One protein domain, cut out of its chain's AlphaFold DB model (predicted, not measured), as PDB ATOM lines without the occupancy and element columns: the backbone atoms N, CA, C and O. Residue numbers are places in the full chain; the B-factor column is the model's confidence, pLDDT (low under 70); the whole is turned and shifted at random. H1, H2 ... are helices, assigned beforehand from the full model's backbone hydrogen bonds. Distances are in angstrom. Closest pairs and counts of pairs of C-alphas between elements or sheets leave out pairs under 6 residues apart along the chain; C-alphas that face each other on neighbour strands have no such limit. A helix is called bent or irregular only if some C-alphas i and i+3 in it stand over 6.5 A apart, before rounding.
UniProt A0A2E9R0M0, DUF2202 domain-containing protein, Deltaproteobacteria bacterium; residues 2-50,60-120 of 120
ATOM      1  N   PHE A   2     342.178-276.427 139.887       90.62
ATOM      2  CA  PHE A   2     342.913-276.377 141.162       90.62
ATOM      3  C   PHE A   2     342.000-276.490 142.384       90.62
ATOM      4  O   PHE A   2     342.428-277.067 143.380       90.62
ATOM      5  N   ASP A   3     340.779-275.960 142.298       91.50
ATOM      6  CA  ASP A   3     339.806-276.060 143.382       91.50
ATOM      7  C   ASP A   3     339.263-277.491 143.538       91.50
ATOM      8  O   ASP A   3     339.395-278.055 144.614       91.50
ATOM      9  N   GLU A   4     338.862-278.150 142.441       92.25
ATOM     10  CA  GLU A   4     338.520-279.594 142.438       92.25
ATOM     11  C   GLU A   4     339.636-280.472 143.039       92.25
ATOM     12  O   GLU A   4     339.400-281.374 143.841       92.25
ATOM     13  N   TYR A   5     340.901-280.197 142.693       94.88
ATOM     14  CA  TYR A   5     342.037-280.915 143.276       94.88
ATOM     15  C   TYR A   5     342.201-280.647 144.774       94.88
ATOM     16  O   TYR A   5     342.491-281.568 145.543       94.88
ATOM     17  N   LYS A   6     342.002-279.397 145.201       94.81
ATOM     18  CA  LYS A   6     342.043-279.013 146.612       94.81
ATOM     19  C   LYS A   6     340.921-279.697 147.392       94.81
ATOM     20  O   LYS A   6     341.193-280.228 148.470       94.81
ATOM     21  N   ALA A   7     339.702-279.720 146.855       94.06
ATOM     22  CA  ALA A   7     338.544-280.389 147.439       94.06
ATOM     23  C   ALA A   7     338.811-281.892 147.582       94.06
ATOM     24  O   ALA A   7     338.801-282.410 148.700       94.06
ATOM     25  N   ARG A   8     339.227-282.564 146.498       95.75
ATOM     26  CA  ARG A   8     339.641-283.978 146.510       95.75
ATOM     27  C   ARG A   8     340.673-284.273 147.599       95.75
ATOM     28  O   ARG A   8     340.469-285.180 148.403       95.75
ATOM     29  N   ALA A   9     341.772-283.517 147.641       96.75
ATOM     30  CA  ALA A   9     342.842-283.730 148.618       96.75
ATOM     31  C   ALA A   9     342.375-283.463 150.060       96.75
ATOM     32  O   ALA A   9     342.789-284.161 150.989       96.75
ATOM     33  N   THR A  10     341.490-282.484 150.257       96.06
ATOM     34  CA  THR A  10     340.884-282.183 151.561       96.06
ATOM     35  C   THR A  10     339.984-283.327 152.017       96.06
ATOM     36  O   THR A  10     340.078-283.765 153.164       96.06
ATOM     37  N   TYR A  11     339.155-283.868 151.124       96.94
ATOM     38  CA  TYR A  11     338.248-284.974 151.435       96.94
ATOM     39  C   TYR A  11     339.028-286.259 151.708       96.94
ATOM     40  O   TYR A  11     338.746-286.947 152.685       96.94
ATOM     41  N   GLU A  12     340.083-286.522 150.938       97.19
ATOM     42  CA  GLU A  12     341.028-287.612 151.193       97.19
ATOM     43  C   GLU A  12     341.686-287.472 152.576       97.19
ATOM     44  O   GLU A  12     341.728-288.431 153.345       97.19
ATOM     45  N   LYS A  13     342.133-286.264 152.953       97.44
ATOM     46  CA  LYS A  13     342.697-286.001 154.287       97.44
ATOM     47  C   LYS A  13     341.689-286.280 155.401       97.44
ATOM     48  O   LYS A  13     342.053-286.890 156.410       97.44
ATOM     49  N   VAL A  14     340.441-285.846 155.237       97.50
ATOM     50  CA  VAL A  14     339.364-286.096 156.206       97.50
ATOM     51  C   VAL A  14     339.092-287.593 156.334       97.50
ATOM     52  O   VAL A  14     339.058-288.094 157.455       97.50
ATOM     53  N   ILE A  15     338.985-288.314 155.217       96.94
ATOM     54  CA  ILE A  15     338.753-289.766 155.207       96.94
ATOM     55  C   ILE A  15     339.907-290.508 155.887       96.94
ATOM     56  O   ILE A  15     339.678-291.379 156.724       96.94
ATOM     57  N   ASN A  16     341.150-290.118 155.605       96.75
ATOM     58  CA  ASN A  16     342.331-290.708 156.237       96.75
ATOM     59  C   ASN A  16     342.394-290.436 157.751       96.75
ATOM     60  O   ASN A  16     342.986-291.221 158.484       96.75
ATOM     61  N   THR A  17     341.804-289.332 158.223       96.88
ATOM     62  CA  THR A  17     341.845-288.929 159.642       96.88
ATOM     63  C   THR A  17     340.680-289.507 160.448       96.88
ATOM     64  O   THR A  17     340.873-289.946 161.578       96.88
ATOM     65  N   PHE A  18     339.469-289.507 159.885       96.56
ATOM     66  CA  PHE A  18     338.227-289.830 160.602       96.56
ATOM     67  C   PHE A  18     337.519-291.092 160.080       96.56
ATOM     68  O   PHE A  18     336.475-291.472 160.609       96.56
ATOM     69  N   GLY A  19     338.076-291.754 159.065       96.25
ATOM     70  CA  GLY A  19     337.487-292.923 158.416       96.25
ATOM     71  C   GLY A  19     336.525-292.563 157.282       96.25
ATOM     72  O   GLY A  19     336.384-291.411 156.881       96.25
ATOM     73  N   ASN A  20     335.844-293.575 156.742       94.81
ATOM     74  CA  ASN A  20     334.965-293.434 155.579       94.81
ATOM     75  C   ASN A  20     333.617-292.774 155.940       94.81
ATOM     76  O   ASN A  20     332.579-293.433 156.003       94.81
ATOM     77  N   ILE A  21     333.651-291.473 156.231       95.44
ATOM     78  CA  ILE A  21     332.510-290.692 156.714       95.44
ATOM     79  C   ILE A  21     331.840-289.880 155.601       95.44
ATOM     80  O   ILE A  21     332.487-289.327 154.710       95.44
ATOM     81  N   ARG A  22     330.510-289.769 155.676       95.69
ATOM     82  CA  ARG A  22     329.724-288.908 154.782       95.69
ATOM     83  C   ARG A  22     329.804-287.439 155.237       95.69
ATOM     84  O   ARG A  22     329.836-287.199 156.441       95.69
ATOM     85  N   PRO A  23     329.774-286.468 154.303       96.88
ATOM     86  CA  PRO A  23     329.566-286.661 152.867       96.88
ATOM     87  C   PRO A  23     330.863-286.901 152.073       96.88
ATOM     88  O   PRO A  23     330.782-287.323 150.922       96.88
ATOM     89  N   PHE A  24     332.033-286.731 152.696       97.69
ATOM     90  CA  PHE A  24     333.360-286.838 152.073       97.69
ATOM     91  C   PHE A  24     333.547-288.100 151.223       97.69
ATOM     92  O   PHE A  24     333.969-288.012 150.072       97.69
ATOM     93  N   SER A  25     333.167-289.267 151.754       96.38
ATOM     94  CA  SER A  25     333.277-290.558 151.059       96.38
ATOM     95  C   SER A  25     332.515-290.628 149.735       96.38
ATOM     96  O   SER A  25     332.913-291.348 148.827       96.38
ATOM     97  N   ASN A  26     331.389-289.919 149.645       93.94
ATOM     98  CA  ASN A  26     330.499-289.973 148.491       93.94
ATOM     99  C   ASN A  26     330.849-288.901 147.457       93.94
ATOM    100  O   ASN A  26     330.624-289.115 146.271       93.94
ATOM    101  N   ILE A  27     331.380-287.763 147.909       96.56
ATOM    102  CA  ILE A  27     331.642-286.597 147.060       96.56
ATOM    103  C   ILE A  27     333.037-286.650 146.430       96.56
ATOM    104  O   ILE A  27     333.210-286.187 145.309       96.56
ATOM    105  N   ILE A  28     334.029-287.281 147.072       96.19
ATOM    106  CA  ILE A  28     335.407-287.328 146.542       96.19
ATOM    107  C   ILE A  28     335.495-287.875 145.103       96.19
ATOM    108  O   ILE A  28     336.350-287.450 144.330       96.19
ATOM    109  N   GLY A  29     334.594-288.788 144.722       95.38
ATOM    110  CA  GLY A  29     334.488-289.279 143.347       95.38
ATOM    111  C   GLY A  29     334.030-288.202 142.359       95.38
ATOM    112  O   GLY A  29     334.584-288.125 141.263       95.38
ATOM    113  N   SER A  30     333.072-287.354 142.749       95.19
ATOM    114  CA  SER A  30     332.612-286.210 141.953       95.19
ATOM    115  C   SER A  30     333.748-285.228 141.689       95.19
ATOM    116  O   SER A  30     333.975-284.883 140.535       95.19
ATOM    117  N   GLU A  31     334.550-284.892 142.706       94.56
ATOM    118  CA  GLU A  31     335.700-283.981 142.559       94.56
ATOM    119  C   GLU A  31     336.721-284.482 141.525       94.56
ATOM    120  O   GLU A  31     337.259-283.727 140.710       94.56
ATOM    121  N   VAL A  32     336.966-285.797 141.499       95.19
ATOM    122  CA  VAL A  32     337.821-286.420 140.476       95.19
ATOM    123  C   VAL A  32     337.202-286.271 139.084       95.19
ATOM    124  O   VAL A  32     337.915-285.963 138.126       95.19
ATOM    125  N   GLN A  33     335.889-286.469 138.948       96.81
ATOM    126  CA  GLN A  33     335.204-286.300 137.665       96.81
ATOM    127  C   GLN A  33     335.174-284.840 137.205       96.81
ATOM    128  O   GLN A  33     335.390-284.582 136.021       96.81
ATOM    129  N   HIS A  34     334.998-283.885 138.117       96.44
ATOM    130  CA  HIS A  34     335.069-282.457 137.818       96.44
ATOM    131  C   HIS A  34     336.448-282.069 137.281       96.44
ATOM    132  O   HIS A  34     336.563-281.450 136.217       96.44
ATOM    133  N   ALA A  35     337.517-282.506 137.956       95.88
ATOM    134  CA  ALA A  35     338.877-282.292 137.478       95.88
ATOM    135  C   ALA A  35     339.092-282.911 136.087       95.88
ATOM    136  O   ALA A  35     339.625-282.248 135.193       95.88
ATOM    137  N   ASN A  36     338.617-284.141 135.865       96.44
ATOM    138  CA  ASN A  36     338.705-284.817 134.568       96.44
ATOM    139  C   ASN A  36     337.930-284.094 133.459       96.44
ATOM    140  O   ASN A  36     338.421-284.017 132.331       96.44
ATOM    141  N   ALA A  37     336.753-283.538 133.755       97.44
ATOM    142  CA  ALA A  37     335.973-282.765 132.792       97.44
ATOM    143  C   ALA A  37     336.760-281.541 132.301       97.44
ATOM    144  O   ALA A  37     336.851-281.302 131.096       97.44
ATOM    145  N   ILE A  38     337.428-280.828 133.213       96.75
ATOM    146  CA  ILE A  38     338.284-279.691 132.852       96.75
ATOM    147  C   ILE A  38     339.540-280.156 132.102       96.75
ATOM    148  O   ILE A  38     339.907-279.555 131.093       96.75
ATOM    149  N   LEU A  39     340.182-281.251 132.524       96.44
ATOM    150  CA  LEU A  39     341.325-281.834 131.805       96.44
ATOM    151  C   LEU A  39     340.972-282.209 130.360       96.44
ATOM    152  O   LEU A  39     341.797-282.054 129.460       96.44
ATOM    153  N   ASN A  40     339.752-282.686 130.117       97.25
ATOM    154  CA  ASN A  40     339.286-282.999 128.771       97.25
ATOM    155  C   ASN A  40     339.116-281.741 127.909       97.25
ATOM    156  O   ASN A  40     339.422-281.801 126.719       97.25
ATOM    157  N   LEU A  41     338.728-280.598 128.490       97.75
ATOM    158  CA  LEU A  41     338.754-279.312 127.783       97.75
ATOM    159  C   LEU A  41     340.190-278.926 127.404       97.75
ATOM    160  O   LEU A  41     340.446-278.637 126.238       97.75
ATOM    161  N   TYR A  42     341.153-279.014 128.329       97.38
ATOM    162  CA  TYR A  42     342.570-278.765 128.011       97.38
ATOM    163  C   TYR A  42     343.048-279.616 126.827       97.38
ATOM    164  O   TYR A  42     343.600-279.082 125.866       97.38
ATOM    165  N   LYS A  43     342.762-280.925 126.852       97.06
ATOM    166  CA  LYS A  43     343.096-281.842 125.750       97.06
ATOM    167  C   LYS A  43     342.422-281.437 124.439       97.06
ATOM    168  O   LYS A  43     343.090-281.399 123.411       97.06
ATOM    169  N   LYS A  44     341.124-281.117 124.471       97.62
ATOM    170  CA  LYS A  44     340.345-280.723 123.287       97.62
ATOM    171  C   LYS A  44     340.911-279.477 122.610       97.62
ATOM    172  O   LYS A  44     340.956-279.420 121.386       97.62
ATOM    173  N   TYR A  45     341.363-278.506 123.397       97.44
ATOM    174  CA  TYR A  45     341.932-277.254 122.897       97.44
ATOM    175  C   TYR A  45     343.454-277.309 122.671       97.44
ATOM    176  O   TYR A  45     344.053-276.290 122.338       97.44
ATOM    177  N   GLY A  46     344.095-278.475 122.832       97.25
ATOM    178  CA  GLY A  46     345.542-278.634 122.631       97.25
ATOM    179  C   GLY A  46     346.400-277.880 123.654       97.25
ATOM    180  O   GLY A  46     347.544-277.535 123.365       97.25
ATOM    181  N   LEU A  47     345.852-277.603 124.840       97.00
ATOM    182  CA  LEU A  47     346.509-276.858 125.909       97.00
ATOM    183  C   LEU A  47     347.120-277.806 126.946       97.00
ATOM    184  O   LEU A  47     346.559-278.852 127.278       97.00
ATOM    185  N   THR A  48     348.249-277.409 127.528       95.56
ATOM    186  CA  THR A  48     348.845-278.131 128.657       95.56
ATOM    187  C   THR A  48     348.094-277.806 129.944       95.56
ATOM    188  O   THR A  48     348.043-276.651 130.369       95.56
ATOM    189  N   ALA A  49     347.523-278.828 130.577       93.50
ATOM    190  CA  ALA A  49     346.901-278.683 131.886       93.50
ATOM    191  C   ALA A  49     347.963-278.528 132.989       93.50
ATOM    192  O   ALA A  49     348.994-279.207 132.933       93.50
ATOM    193  N   PRO A  50     347.729-277.685 134.012       90.38
ATOM    194  CA  PRO A  50     348.623-277.623 135.161       90.38
ATOM    195  C   PRO A  50     348.647-278.946 135.943       90.38
ATOM    196  O   PRO A  50     347.660-279.684 135.988       90.38
ATOM    197  N   PRO A  60     346.816-279.811 156.735       94.12
ATOM    198  CA  PRO A  60     346.499-279.871 158.154       94.12
ATOM    199  C   PRO A  60     345.235-280.713 158.372       94.12
ATOM    200  O   PRO A  60     344.330-280.737 157.539       94.12
ATOM    201  N   ALA A  61     345.190-281.446 159.483       94.19
ATOM    202  CA  ALA A  61     343.980-282.153 159.881       94.19
ATOM    203  C   ALA A  61     342.981-281.169 160.503       94.19
ATOM    204  O   ALA A  61     343.376-280.221 161.184       94.19
ATOM    205  N   PHE A  62     341.689-281.422 160.307       96.69
ATOM    206  CA  PHE A  62     340.649-280.738 161.069       96.69
ATOM    207  C   PHE A  62     340.639-281.237 162.517       96.69
ATOM    208  O   PHE A  62     341.039-282.366 162.797       96.69
ATOM    209  N   SER A  63     340.157-280.407 163.440       96.31
ATOM    210  CA  SER A  63     340.045-280.759 164.862       96.31
ATOM    211  C   SER A  63     338.906-281.739 165.155       96.31
ATOM    212  O   SER A  63     338.948-282.451 166.155       96.31
ATOM    213  N   SER A  64     337.885-281.785 164.297       97.00
ATOM    214  CA  SER A  64     336.737-282.682 164.419       97.00
ATOM    215  C   SER A  64     336.035-282.880 163.074       97.00
ATOM    216  O   SER A  64     336.233-282.108 162.131       97.00
ATOM    217  N   VAL A  65     335.156-283.886 163.003       96.88
ATOM    218  CA  VAL A  65     334.265-284.098 161.849       96.88
ATOM    219  C   VAL A  65     333.354-282.891 161.624       96.88
ATOM    220  O   VAL A  65     333.141-282.490 160.484       96.88
ATOM    221  N   GLN A  66     332.866-282.261 162.696       97.25
ATOM    222  CA  GLN A  66     332.007-281.083 162.580       97.25
ATOM    223  C   GLN A  66     332.751-279.888 161.981       97.25
ATOM    224  O   GLN A  66     332.224-279.244 161.075       97.25
ATOM    225  N   ALA A  67     333.997-279.647 162.405       97.56
ATOM    226  CA  ALA A  67     334.843-278.612 161.814       97.56
ATOM    227  C   ALA A  67     335.121-278.890 160.326       97.56
ATOM    228  O   ALA A  67     335.052-277.979 159.504       97.56
ATOM    229  N   ALA A  68     335.369-280.153 159.962       97.69
ATOM    230  CA  ALA A  68     335.536-280.548 158.566       97.69
ATOM    231  C   ALA A  68     334.258-280.304 157.743       97.69
ATOM    232  O   ALA A  68     334.335-279.809 156.622       97.69
ATOM    233  N   CYS A  69     333.078-280.620 158.285       97.88
ATOM    234  CA  CYS A  69     331.814-280.410 157.578       97.88
ATOM    235  C   CYS A  69     331.463-278.929 157.413       97.88
ATOM    236  O   CYS A  69     330.996-278.544 156.347       97.88
ATOM    237  N   GLN A  70     331.744-278.089 158.411       97.75
ATOM    238  CA  GLN A  70     331.603-276.632 158.294       97.75
ATOM    239  C   GLN A  70     332.549-276.053 157.236       97.75
ATOM    240  O   GLN A  70     332.133-275.233 156.422       97.75
ATOM    241  N   ALA A  71     333.800-276.519 157.202       96.81
ATOM    242  CA  ALA A  71     334.742-276.131 156.158       96.81
ATOM    243  C   ALA A  71     334.282-276.587 154.764       96.81
ATOM    244  O   ALA A  71     334.434-275.835 153.808       96.81
ATOM    245  N   GLY A  72     333.677-277.775 154.658       95.75
ATOM    246  CA  GLY A  72     333.062-278.262 153.422       95.75
ATOM    247  C   GLY A  72     331.920-277.369 152.933       95.75
ATOM    248  O   GLY A  72     331.884-277.037 151.760       95.75
ATOM    249  N   VAL A  73     331.045-276.883 153.828       97.56
ATOM    250  CA  VAL A  73     329.996-275.907 153.457       97.56
ATOM    251  C   VAL A  73     330.607-274.672 152.799       97.56
ATOM    252  O   VAL A  73     330.155-274.267 151.733       97.56
ATOM    253  N   GLN A  74     331.636-274.084 153.416       96.38
ATOM    254  CA  GLN A  74     332.283-272.901 152.849       96.38
ATOM    255  C   GLN A  74     332.985-273.219 151.524       96.38
ATOM    256  O   GLN A  74     332.904-272.422 150.596       96.38
ATOM    257  N   ALA A  75     333.632-274.383 151.420       94.44
ATOM    258  CA  ALA A  75     334.308-274.805 150.200       94.44
ATOM    259  C   ALA A  75     333.340-274.919 149.013       94.44
ATOM    260  O   ALA A  75     333.660-274.419 147.942       94.44
ATOM    261  N   GLU A  76     332.149-275.494 149.201       96.12
ATOM    262  CA  GLU A  76     331.163-275.603 148.114       96.12
ATOM    263  C   GLU A  76     330.587-274.241 147.700       96.12
ATOM    264  O   GLU A  76     330.380-273.997 146.513       96.12
ATOM    265  N   VAL A  77     330.384-273.319 148.652       96.38
ATOM    266  CA  VAL A  77     329.978-271.932 148.347       96.38
ATOM    267  C   VAL A  77     331.065-271.206 147.551       96.38
ATOM    268  O   VAL A  77     330.773-270.535 146.560       96.38
ATOM    269  N   ASP A  78     332.325-271.343 147.968       95.06
ATOM    270  CA  ASP A  78     333.459-270.721 147.286       95.06
ATOM    271  C   ASP A  78     333.657-271.314 145.881       95.06
ATOM    272  O   ASP A  78     333.931-270.567 144.938       95.06
ATOM    273  N   ASN A  79     333.476-272.631 145.722       93.94
ATOM    274  CA  ASN A  79     333.594-273.328 144.444       93.94
ATOM    275  C   ASN A  79     332.521-272.867 143.446       93.94
ATOM    276  O   ASN A  79     332.853-272.434 142.338       93.94
ATOM    277  N   ALA A  80     331.253-272.842 143.865       95.44
ATOM    278  CA  ALA A  80     330.155-272.319 143.056       95.44
ATOM    279  C   ALA A  80     330.420-270.879 142.584       95.44
ATOM    280  O   ALA A  80     330.316-270.567 141.393       95.44
ATOM    281  N   ALA A  81     330.895-270.020 143.494       96.62
ATOM    282  CA  ALA A  81     331.212-268.629 143.190       96.62
ATOM    283  C   ALA A  81     332.349-268.466 142.160       96.62
ATOM    284  O   ALA A  81     332.393-267.456 141.448       96.62
ATOM    285  N   ILE A  82     333.282-269.422 142.054       95.38
ATOM    286  CA  ILE A  82     334.291-269.426 140.983       95.38
ATOM    287  C   ILE A  82     333.596-269.594 139.632       95.38
ATOM    288  O   ILE A  82     333.840-268.802 138.716       95.38
ATOM    289  N   TYR A  83     332.734-270.601 139.502       96.81
ATOM    290  CA  TYR A  83     332.073-270.900 138.235       96.81
ATOM    291  C   TYR A  83     331.062-269.827 137.840       96.81
ATOM    292  O   TYR A  83     331.031-269.460 136.667       96.81
ATOM    293  N   ASP A  84     330.350-269.219 138.789       97.56
ATOM    294  CA  ASP A  84     329.498-268.057 138.513       97.56
ATOM    295  C   ASP A  84     330.269-266.905 137.867       97.56
ATOM    296  O   ASP A  84     329.824-266.329 136.873       97.56
ATOM    297  N   ARG A  85     331.462-266.587 138.384       97.56
ATOM    298  CA  ARG A  85     332.323-265.545 137.799       97.56
ATOM    299  C   ARG A  85     332.813-265.939 136.409       97.56
ATOM    300  O   ARG A  85     332.837-265.102 135.511       97.56
ATOM    301  N   LEU A  86     333.199-267.200 136.209       96.69
ATOM    302  CA  LEU A  86     333.666-267.687 134.905       96.69
ATOM    303  C   LEU A  86     332.546-267.689 133.857       96.69
ATOM    304  O   LEU A  86     332.795-267.358 132.700       96.69
ATOM    305  N   LEU A  87     331.313-268.010 134.249       98.06
ATOM    306  CA  LEU A  87     330.155-268.079 133.355       98.06
ATOM    307  C   LEU A  87     329.702-266.710 132.826       98.06
ATOM    308  O   LEU A  87     329.000-266.666 131.809       98.06
ATOM    309  N   GLN A  88     330.147-265.611 133.446       97.81
ATOM    310  CA  GLN A  88     329.963-264.242 132.942       97.81
ATOM    311  C   GLN A  88     330.827-263.935 131.710       97.81
ATOM    312  O   GLN A  88     330.567-262.966 130.998       97.81
ATOM    313  N   LEU A  89     331.855-264.745 131.441       97.56
ATOM    314  CA  LEU A  89     332.701-264.585 130.265       97.56
ATOM    315  C   LEU A  89     331.986-265.078 128.997       97.56
ATOM    316  O   LEU A  89     331.083-265.924 129.024       97.56
ATOM    317  N   ASN A  90     332.443-264.579 127.848       97.31
ATOM    318  CA  ASN A  90     332.045-265.130 126.558       97.31
ATOM    319  C   ASN A  90     332.790-266.450 126.308       97.31
ATOM    320  O   ASN A  90     333.910-266.459 125.797       97.31
ATOM    321  N   LEU A  91     332.183-267.554 126.743       97.19
ATOM    322  CA  LEU A  91     332.740-268.900 126.652       97.19
ATOM    323  C   LEU A  91     332.162-269.672 125.456       97.19
ATOM    324  O   LEU A  91     330.960-269.557 125.205       97.19
ATOM    325  N   PRO A  92     332.972-270.521 124.795       98.06
ATOM    326  CA  PRO A  92     332.477-271.601 123.947       98.06
ATOM    327  C   PRO A  92     331.443-272.481 124.666       98.06
ATOM    328  O   PRO A  92     331.544-272.702 125.877       98.06
ATOM    329  N   ASP A  93     330.470-273.006 123.919       98.19
ATOM    330  CA  ASP A  93     329.321-273.740 124.475       98.19
ATOM    331  C   ASP A  93     329.720-274.980 125.283       98.19
ATOM    332  O   ASP A  93     329.115-275.285 126.308       98.19
ATOM    333  N   ASP A  94     330.764-275.687 124.859       97.94
ATOM    334  CA  ASP A  94     331.279-276.865 125.553       97.94
ATOM    335  C   ASP A  94     331.947-276.513 126.889       97.94
ATOM    336  O   ASP A  94     331.716-277.197 127.886       97.94
ATOM    337  N   ILE A  95     332.725-275.430 126.939       98.19
ATOM    338  CA  ILE A  95     333.313-274.922 128.186       98.19
ATOM    339  C   ILE A  95     332.202-274.458 129.129       98.19
ATOM    340  O   ILE A  95     332.206-274.810 130.309       98.19
ATOM    341  N   ARG A  96     331.222-273.710 128.604       98.44
ATOM    342  CA  ARG A  96     330.059-273.252 129.370       98.44
ATOM    343  C   ARG A  96     329.297-274.429 129.973       98.44
ATOM    344  O   ARG A  96     328.991-274.384 131.159       98.44
ATOM    345  N   ALA A  97     329.035-275.479 129.196       98.44
ATOM    346  CA  ALA A  97     328.329-276.665 129.672       98.44
ATOM    347  C   ALA A  97     329.073-277.366 130.820       98.44
ATOM    348  O   ALA A  97     328.453-277.730 131.816       98.44
ATOM    349  N   VAL A  98     330.402-277.512 130.724       98.19
ATOM    350  CA  VAL A  98     331.202-278.064 131.830       98.19
ATOM    351  C   VAL A  98     331.097-277.173 133.069       98.19
ATOM    352  O   VAL A  98     330.828-277.682 134.150       98.19
ATOM    353  N   PHE A  99     331.260-275.856 132.937       98.19
ATOM    354  CA  PHE A  99     331.232-274.953 134.093       98.19
ATOM    355  C   PHE A  99     329.858-274.863 134.763       98.19
ATOM    356  O   PHE A  99     329.808-274.806 135.987       98.19
ATOM    357  N   VAL A 100     328.763-274.908 133.997       98.31
ATOM    358  CA  VAL A 100     327.402-275.017 134.555       98.31
ATOM    359  C   VAL A 100     327.267-276.299 135.371       98.31
ATOM    360  O   VAL A 100     326.887-276.235 136.530       98.31
ATOM    361  N   ASN A 101     327.668-277.447 134.814       97.88
ATOM    362  CA  ASN A 101     327.564-278.722 135.526       97.88
ATOM    363  C   ASN A 101     328.369-278.742 136.835       97.88
ATOM    364  O   ASN A 101     327.911-279.319 137.815       97.88
ATOM    365  N   LEU A 102     329.564-278.138 136.850       97.12
ATOM    366  CA  LEU A 102     330.405-278.084 138.049       97.12
ATOM    367  C   LEU A 102     329.805-277.159 139.115       97.12
ATOM    368  O   LEU A 102     329.714-277.559 140.272       97.12
ATOM    369  N   ARG A 103     329.324-275.972 138.722       97.75
ATOM    370  CA  ARG A 103     328.601-275.073 139.631       97.75
ATOM    371  C   ARG A 103     327.387-275.767 140.249       97.75
ATOM    372  O   ARG A 103     327.268-275.803 141.467       97.75
ATOM    373  N   ASP A 104     326.520-276.338 139.413       97.62
ATOM    374  CA  ASP A 104     325.266-276.955 139.854       97.62
ATOM    375  C   ASP A 104     325.546-278.163 140.771       97.62
ATOM    376  O   ASP A 104     324.832-278.406 141.743       97.62
ATOM    377  N   ALA A 105     326.631-278.909 140.528       96.12
ATOM    378  CA  ALA A 105     327.063-279.974 141.430       96.12
ATOM    379  C   ALA A 105     327.421-279.446 142.831       96.12
ATOM    380  O   ALA A 105     326.969-280.023 143.828       96.12
ATOM    381  N   SER A 106     328.166-278.343 142.915       95.00
ATOM    382  CA  SER A 106     328.497-277.714 144.195       95.00
ATOM    383  C   SER A 106     327.271-277.122 144.892       95.00
ATOM    384  O   SER A 106     327.039-277.433 146.062       95.00
ATOM    385  N   GLU A 107     326.442-276.341 144.194       94.62
ATOM    386  CA  GLU A 107     325.290-275.639 144.785       94.62
ATOM    387  C   GLU A 107     324.144-276.580 145.171       94.62
ATOM    388  O   GLU A 107     323.650-276.544 146.304       94.62
ATOM    389  N   ASP A 108     323.736-277.454 144.253       93.12
ATOM    390  CA  ASP A 108     322.491-278.207 144.405       93.12
ATOM    391  C   ASP A 108     322.697-279.567 145.071       93.12
ATOM    392  O   ASP A 108     321.760-280.118 145.654       93.12
ATOM    393  N   ASN A 109     323.919-280.112 145.043       93.94
ATOM    394  CA  ASN A 109     324.196-281.444 145.579       93.94
ATOM    395  C   ASN A 109     325.146-281.408 146.776       93.94
ATOM    396  O   ASN A 109     324.773-281.820 147.884       93.94
ATOM    397  N   HIS A 110     326.379-280.944 146.572       96.56
ATOM    398  CA  HIS A 110     327.423-281.052 147.588       96.56
ATOM    399  C   HIS A 110     327.138-280.152 148.790       96.56
ATOM    400  O   HIS A 110     327.167-280.625 149.932       96.56
ATOM    401  N   LEU A 111     326.768-278.889 148.550       96.75
ATOM    402  CA  LEU A 111     326.482-277.913 149.599       96.75
ATOM    403  C   LEU A 111     325.414-278.423 150.568       96.75
ATOM    404  O   LEU A 111     325.618-278.411 151.784       96.75
ATOM    405  N   GLN A 112     324.306-278.964 150.058       97.12
ATOM    406  CA  GLN A 112     323.249-279.510 150.911       97.12
ATOM    407  C   GLN A 112     323.725-280.716 151.732       97.12
ATOM    408  O   GLN A 112     323.305-280.914 152.876       97.12
ATOM    409  N   ALA A 113     324.580-281.565 151.157       97.19
ATOM    410  CA  ALA A 113     325.151-282.705 151.868       97.19
ATOM    411  C   ALA A 113     326.075-282.251 153.012       97.19
ATOM    412  O   ALA A 113     325.997-282.810 154.111       97.19
ATOM    413  N   PHE A 114     326.883-281.212 152.791       97.94
ATOM    414  CA  PHE A 114     327.732-280.622 153.824       97.94
ATOM    415  C   PHE A 114     326.941-279.863 154.887       97.94
ATOM    416  O   PHE A 114     327.212-280.056 156.071       97.94
ATOM    417  N   GLN A 115     325.911-279.100 154.516       97.62
ATOM    418  CA  GLN A 115     325.022-278.428 155.471       97.62
ATOM    419  C   GLN A 115     324.351-279.441 156.406       97.62
ATOM    420  O   GLN A 115     324.399-279.286 157.626       97.62
ATOM    421  N   ARG A 116     323.829-280.545 155.850       97.19
ATOM    422  CA  ARG A 116     323.268-281.667 156.624       97.19
ATOM    423  C   ARG A 116     324.288-282.399 157.490       97.19
ATOM    424  O   ARG A 116     323.880-283.139 158.382       97.19
ATOM    425  N   CYS A 117     325.583-282.297 157.199       97.06
ATOM    426  CA  CYS A 117     326.625-282.829 158.071       97.06
ATOM    427  C   CYS A 117     326.990-281.840 159.181       97.06
ATOM    428  O   CYS A 117     327.126-282.236 160.333       97.06
ATOM    429  N   ALA A 118     327.118-280.557 158.843       96.25
ATOM    430  CA  ALA A 118     327.496-279.504 159.775       96.25
ATOM    431  C   ALA A 118     326.434-279.257 160.858       96.25
ATOM    432  O   ALA A 118     326.783-278.812 161.948       96.25
ATOM    433  N   SER A 119     325.164-279.561 160.570       93.94
ATOM    434  CA  SER A 119     324.037-279.422 161.499       93.94
ATOM    435  C   SER A 119     323.786-280.645 162.394       93.94
ATOM    436  O   SER A 119     322.725-280.713 163.014       93.94
ATOM    437  N   ARG A 120     324.674-281.647 162.383       84.00
ATOM    438  CA  ARG A 120     324.558-282.853 163.221       84.00
ATOM    439  C   ARG A 120     325.181-282.673 164.595       84.00
ATOM    440  O   ARG A 120     326.078-281.811 164.728       84.00
TER     441      ARG A 120
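What this domain is: This is residues 2 to 50 and 60 to 120 of the 120 residues of the protein "DUF2202 domain-containing protein" of Deltaproteobacteria bacterium (UniProt A0A2E9R0M0). Four long helices stand side by side as a bundle made of two helical hairpins, H1 with H2 and H3 with H4, one hairpin packed on the other. Seen along the bundle the helices make a four-cornered ring in which H1 is beside H2 and H3, and H4 is beside H2 and H3; the longest helix, H4, runs nearly straight through a bend. The printed part has 110 residues with four named helices, in the order H1, H2, H3, H4, and no named strand; the class is all helix. The whole is compact, with a radius of gyration of the C-alphas of 14.6 A, and elongated in outline, spanning 42 by 24 by 20 A.

How they stand to each other: H4, residues 93 to 118, was assigned as one helix by its hydrogen bonds but is bent: C-alphas 108 and 111 are 6.6 A apart. Its arms, H4a at residues 93 to 108 and H4b at residues 111 to 118, stand at a shallow tilt of 26 degrees. H3, residues 65 to 87, forms a hairpin with H4a; they touch, closest at the C-alphas of Ala 80 and Arg 103, 4.7 A apart, and run opposite ways at a shallow tilt of 28 degrees. H3 also touches H4b, closest at the C-alphas of Cys 69 and Ala 118, 4.9 A apart. H2, residues 24 to 44, touches H4a with residues 34 to 41 alone, closest at the C-alphas of His 34 and Leu 102, 6.4 A apart; they run opposite ways at a shallow tilt of 11 degrees. H2 and H4b are near each other, while H2 and H3 are apart. H1, residues 2 to 18, forms a hairpin with H2, at a shallow tilt of 24 degrees; their closest C-alphas, those of Glu 4 and Glu 31, are 5.2 A apart. H1 touches H3, closest at the C-alphas of Asp 3 and Asn 79, 6.9 A apart, and is apart from H4a and H4b. In H1, H3, H4a and H4b every O i to N i+4 pair is within hydrogen-bond range; in H2 15 of 17 are.

Where its parts are: H4a measures 21.5 A from C-alpha 93 at (329.321, -273.740, 124.475) to C-alpha 108, and H4b 10.3 A, ending at C-alpha 118 at (327.496, -279.504, 159.775). H3 measures 32.9 A and H2 30.2 A. H2 is only just irregular: C-alphas 26 and 29 are 6.55 A apart. H1 measures 24.1 A and begins at C-alpha 2 at (342.913, -276.377, 141.162).

The domain as a whole: The two C-alphas farthest apart, those of Gly 46 and Arg 120, are 45.9 A apart. Residues 51 to 59 are cut out, and C-alphas 50 and 60 are 23.2 A apart across the cut, which lies in the link from H2 to H3. The links from H1 to H2 and from H3 to H4 are tight. Mean pLDDT of the printed part is 96.2, and no printed residue is under 70.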